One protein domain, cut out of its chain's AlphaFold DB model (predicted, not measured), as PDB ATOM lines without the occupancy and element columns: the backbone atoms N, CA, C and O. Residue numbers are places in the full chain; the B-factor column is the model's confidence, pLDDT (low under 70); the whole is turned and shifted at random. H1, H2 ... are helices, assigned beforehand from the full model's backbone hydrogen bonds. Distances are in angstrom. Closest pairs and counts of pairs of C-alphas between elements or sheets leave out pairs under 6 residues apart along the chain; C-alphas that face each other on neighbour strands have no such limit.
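Overview. This is residues 462 to 502 of the 662 residues of an uncharacterized protein of Micromonospora citrea (UniProt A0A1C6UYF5). One long helix, H2, makes the length of the model, and a short helix, H1, folds back over the first part of it at a slant; the far part of H2, residues 490 to 500, sticks out bare. The printed part has 41 residues with two named helices, H1 then H2, and no named strand; the class is all helix. The whole is loose, with a radius of gyration of the C-alphas of 12.8 A, and a rod spanning 41 by 13 by 9 A.

Arrangement. H2, residues 475 to 500, touches H1, residues 462 to 470, with its residues 477 to 486 alone. Their closest C-alphas, those of Val 478 and Ala 467, are 5.1 A apart. The two run opposite ways at a steep tilt of 46 degrees. In H1 and H2 every O i to N i+4 pair is within hydrogen-bond range.

Along the chain. H2 measures 36.6 A from C-alpha 475 to C-alpha 500, which is at (-6.358, 57.330, 106.136). H1 measures 12.3 A and begins with C-alpha 462 at (7.610, 41.260, 94.925).

Size, cuts and confidence. The C-alphas farthest apart, those of Tyr 474 and Asp 502, are 41.6 A apart. Residues 490 to 502 stand free. The link from H1 to H2 is tight, and the printed part has no cut. No printed residue is under 70 in pLDDT.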
ATOM      1  N   PRO A 462       8.424  40.948  96.097       86.62
ATOM      2  CA  PRO A 462       7.610  41.260  94.925       86.62
ATOM      3  C   PRO A 462       8.205  42.362  94.041       86.62
ATOM      4  O   PRO A 462       8.143  42.256  92.817       86.62
ATOM      5  N   ALA A 463       8.830  43.385  94.640       88.50
ATOM      6  CA  ALA A 463       9.478  44.458  93.888       88.50
ATOM      7  C   ALA A 463      10.708  43.948  93.120       88.50
ATOM      8  O   ALA A 463      10.936  44.354  91.982       88.50
ATOM      9  N   TYR A 464      11.469  43.026  93.716       89.38
ATOM     10  CA  TYR A 464      12.616  42.392  93.068       89.38
ATOM     11  C   TYR A 464      12.180  41.449  91.942       89.38
ATOM     12  O   TYR A 464      12.748  41.485  90.853       89.38
ATOM     13  N   GLN A 465      11.130  40.647  92.148       90.25
ATOM     14  CA  GLN A 465      10.606  39.772  91.093       90.25
ATOM     15  C   GLN A 465      10.034  40.554  89.914       90.25
ATOM     16  O   GLN A 465      10.261  40.175  88.765       90.25
ATOM     17  N   GLN A 466       9.318  41.647  90.184       90.50
ATOM     18  CA  GLN A 466       8.825  42.532  89.136       90.50
ATOM     19  C   GLN A 466       9.988  43.160  88.359       90.50
ATOM     20  O   GLN A 466      10.019  43.065  87.134       90.50
ATOM     21  N   ALA A 467      10.991  43.702  89.057       89.81
ATOM     22  CA  ALA A 467      12.196  44.232  88.426       89.81
ATOM     23  C   ALA A 467      12.923  43.176  87.577       89.81
ATOM     24  O   ALA A 467      13.363  43.477  86.474       89.81
ATOM     25  N   ARG A 468      13.007  41.926  88.045       90.25
ATOM     26  CA  ARG A 468      13.643  40.827  87.308       90.25
ATOM     27  C   ARG A 468      12.897  40.448  86.028       90.25
ATOM     28  O   ARG A 468      13.553  40.153  85.033       90.25
ATOM     29  N   ARG A 469      11.559  40.486  86.032       89.62
ATOM     30  CA  ARG A 469      10.731  40.269  84.830       89.62
ATOM     31  C   ARG A 469      10.899  41.394  83.812       89.62
ATOM     32  O   ARG A 469      10.982  41.120  82.625       89.62
ATOM     33  N   GLU A 470      10.960  42.637  84.282       89.06
ATOM     34  CA  GLU A 470      11.075  43.817  83.417       89.06
ATOM     35  C   GLU A 470      12.493  43.994  82.849       89.06
ATOM     36  O   GLU A 470      12.650  44.417  81.712       89.06
ATOM     37  N   CYS A 471      13.526  43.637  83.616       88.69
ATOM     38  CA  CYS A 471      14.929  43.819  83.236       88.69
ATOM     39  C   CYS A 471      15.592  42.569  82.632       88.69
ATOM     40  O   CYS A 471      16.804  42.579  82.430       88.69
ATOM     41  N   GLY A 472      14.873  41.458  82.435       84.31
ATOM     42  CA  GLY A 472      15.439  40.226  81.858       84.31
ATOM     43  C   GLY A 472      16.606  39.599  82.643       84.31
ATOM     44  O   GLY A 472      17.307  38.747  82.111       84.31
ATOM     45  N   GLY A 473      16.831  40.003  83.898       78.38
ATOM     46  CA  GLY A 473      17.920  39.498  84.742       78.38
ATOM     47  C   GLY A 473      19.230  40.295  84.723       78.38
ATOM     48  O   GLY A 473      20.155  39.884  85.412       78.38
ATOM     49  N   TYR A 474      19.323  41.435  84.028       84.69
ATOM     50  CA  TYR A 474      20.508  42.303  84.116       84.69
ATOM     51  C   TYR A 474      20.636  42.934  85.513       84.69
ATOM     52  O   TYR A 474      19.808  43.760  85.903       84.69
ATOM     53  N   ASP A 475      21.680  42.570  86.265       83.25
ATOM     54  CA  ASP A 475      21.819  42.889  87.697       83.25
ATOM     55  C   ASP A 475      21.744  44.386  88.026       83.25
ATOM     56  O   ASP A 475      21.117  44.780  89.016       83.25
ATOM     57  N   THR A 476      22.358  45.238  87.205       88.31
ATOM     58  CA  THR A 476      22.334  46.698  87.382       88.31
ATOM     59  C   THR A 476      20.922  47.256  87.193       88.31
ATOM     60  O   THR A 476      20.421  47.963  88.069       88.31
ATOM     61  N   CYS A 477      20.229  46.849  86.125       92.19
ATOM     62  CA  CYS A 477      18.831  47.211  85.875       92.19
ATOM     63  C   CYS A 477      17.913  46.713  86.999       92.19
ATOM     64  O   CYS A 477      17.108  47.483  87.527       92.19
ATOM     65  N   VAL A 478      18.054  45.450  87.423       91.38
ATOM     66  CA  VAL A 478      17.220  44.862  88.483       91.38
ATOM     67  C   VAL A 478      17.385  45.634  89.789       91.38
ATOM     68  O   VAL A 478      16.381  45.957  90.430       91.38
ATOM     69  N   LYS A 479      18.617  45.986  90.179       89.62
ATOM     70  CA  LYS A 479      18.875  46.786  91.387       89.62
ATOM     71  C   LYS A 479      18.214  48.161  91.311       89.62
ATOM     72  O   LYS A 479      17.480  48.531  92.232       89.62
ATOM     73  N   GLU A 480      18.422  48.901  90.224       90.88
ATOM     74  CA  GLU A 480      17.837  50.236  90.062       90.88
ATOM     75  C   GLU A 480      16.310  50.207  90.015       90.88
ATOM     76  O   GLU A 480      15.642  51.022  90.659       90.88
ATOM     77  N   ARG A 481      15.737  49.249  89.282       91.88
ATOM     78  CA  ARG A 481      14.290  49.109  89.151       91.88
ATOM     79  C   ARG A 481      13.649  48.676  90.464       91.88
ATOM     80  O   ARG A 481      12.639  49.256  90.852       91.88
ATOM     81  N   THR A 482      14.274  47.755  91.200       90.94
ATOM     82  CA  THR A 482      13.828  47.369  92.551       90.94
ATOM     83  C   THR A 482      13.845  48.572  93.494       90.94
ATOM     84  O   THR A 482      12.883  48.777  94.236       90.94
ATOM     85  N   ARG A 483      14.895  49.409  93.448       92.12
ATOM     86  CA  ARG A 483      14.969  50.652  94.237       92.12
ATOM     87  C   ARG A 483      13.810  51.588  93.893       92.12
ATOM     88  O   ARG A 483      13.079  51.992  94.796       92.12
ATOM     89  N   LYS A 484      13.580  51.856  92.602       92.38
ATOM     90  CA  LYS A 484      12.473  52.707  92.127       92.38
ATOM     91  C   LYS A 484      11.102  52.162  92.546       92.38
ATOM     92  O   LYS A 484      10.278  52.927  93.038       92.38
ATOM     93  N   LEU A 485      10.863  50.854  92.428       90.00
ATOM     94  CA  LEU A 485       9.605  50.217  92.847       90.00
ATOM     95  C   LEU A 485       9.390  50.308  94.364       90.00
ATOM     96  O   LEU A 485       8.284  50.599  94.818       90.00
ATOM     97  N   ARG A 486      10.442  50.127  95.172       89.25
ATOM     98  CA  ARG A 486      10.363  50.316  96.631       89.25
ATOM     99  C   ARG A 486      10.096  51.776  97.005       89.25
ATOM    100  O   ARG A 486       9.267  52.042  97.875       89.25
ATOM    101  N   GLU A 487      10.736  52.732  96.339       91.62
ATOM    102  CA  GLU A 487      10.461  54.163  96.525       91.62
ATOM    103  C   GLU A 487       9.021  54.529  96.133       91.62
ATOM    104  O   GLU A 487       8.350  55.266  96.853       91.62
ATOM    105  N   GLN A 488       8.505  53.981  95.033       89.75
ATOM    106  CA  GLN A 488       7.111  54.173  94.628       89.75
ATOM    107  C   GLN A 488       6.142  53.570  95.649       89.75
ATOM    108  O   GLN A 488       5.238  54.265  96.112       89.75
ATOM    109  N   ASN A 489       6.366  52.328  96.081       88.56
ATOM    110  CA  ASN A 489       5.523  51.664  97.077       88.56
ATOM    111  C   ASN A 489       5.539  52.389  98.429       88.56
ATOM    112  O   ASN A 489       4.501  52.519  99.075       88.56
ATOM    113  N   THR A 490       6.691  52.911  98.856       88.50
ATOM    114  CA  THR A 490       6.782  53.701 100.094       88.50
ATOM    115  C   THR A 490       6.101  55.062  99.964       88.50
ATOM    116  O   THR A 490       5.431  55.480 100.910       88.50
ATOM    117  N   LYS A 491       6.198  55.740  98.811       90.12
ATOM    118  CA  LYS A 491       5.441  56.973  98.530       90.12
ATOM    119  C   LYS A 491       3.933  56.719  98.543       90.12
ATOM    120  O   LYS A 491       3.217  57.440  99.234       90.12
ATOM    121  N   LEU A 492       3.468  55.669  97.864       84.88
ATOM    122  CA  LEU A 492       2.059  55.268  97.847       84.88
ATOM    123  C   LEU A 492       1.559  54.907  99.245       84.88
ATOM    124  O   LEU A 492       0.480  55.341  99.633       84.88
ATOM    125  N   LYS A 493       2.360  54.187 100.037       85.75
ATOM    126  CA  LYS A 493       2.019  53.865 101.425       85.75
ATOM    127  C   LYS A 493       1.917  55.121 102.289       85.75
ATOM    128  O   LYS A 493       0.895  55.319 102.928       85.75
ATOM    129  N   LYS A 494       2.906  56.025 102.242       88.00
ATOM    130  CA  LYS A 494       2.846  57.313 102.961       88.00
ATOM    131  C   LYS A 494       1.638  58.150 102.534       88.00
ATOM    132  O   LYS A 494       1.030  58.813 103.368       88.00
ATOM    133  N   GLN A 495       1.290  58.143 101.248       85.69
ATOM    134  CA  GLN A 495       0.108  58.834 100.738       85.69
ATOM    135  C   GLN A 495      -1.189  58.189 101.244       85.69
ATOM    136  O   GLN A 495      -2.076  58.911 101.692       85.69
ATOM    137  N   ALA A 496      -1.273  56.857 101.231       77.88
ATOM    138  CA  ALA A 496      -2.399  56.106 101.772       77.88
ATOM    139  C   ALA A 496      -2.566  56.358 103.278       77.88
ATOM    140  O   ALA A 496      -3.667  56.665 103.728       77.88
ATOM    141  N   ASP A 497      -1.473  56.328 104.041       80.12
ATOM    142  CA  ASP A 497      -1.464  56.616 105.476       80.12
ATOM    143  C   ASP A 497      -1.918  58.058 105.748       80.12
ATOM    144  O   ASP A 497      -2.778  58.283 106.595       80.12
ATOM    145  N   ARG A 498      -1.436  59.042 104.971       82.06
ATOM    146  CA  ARG A 498      -1.925  60.434 105.045       82.06
ATOM    147  C   ARG A 498      -3.417  60.540 104.739       82.06
ATOM    148  O   ARG A 498      -4.114  61.259 105.444       82.06
ATOM    149  N   SER A 499      -3.918  59.836 103.722       76.75
ATOM    150  CA  SER A 499      -5.351  59.842 103.405       76.75
ATOM    151  C   SER A 499      -6.195  59.132 104.462       76.75
ATOM    152  O   SER A 499      -7.282  59.600 104.779       76.75
ATOM    153  N   ASN A 500      -5.686  58.055 105.059       78.88
ATOM    154  CA  ASN A 500      -6.358  57.330 106.136       78.88
ATOM    155  C   ASN A 500      -6.384  58.138 107.442       78.88
ATOM    156  O   ASN A 500      -7.307  57.987 108.243       78.88
ATOM    157  N   ASN A 501      -5.394  59.007 107.638       83.44
ATOM    158  CA  ASN A 501      -5.307  59.928 108.767       83.44
ATOM    159  C   ASN A 501      -6.035  61.262 108.526       83.44
ATOM    160  O   ASN A 501      -6.042  62.103 109.418       83.44
ATOM    161  N   ASP A 502      -6.657  61.475 107.360       85.25
ATOM    162  CA  ASP A 502      -7.478  62.663 107.116       85.25
ATOM    163  C   ASP A 502      -8.755  62.598 107.982       85.25
ATOM    164  O   ASP A 502      -9.555  61.669 107.814       85.25
TER     165      ASP A 502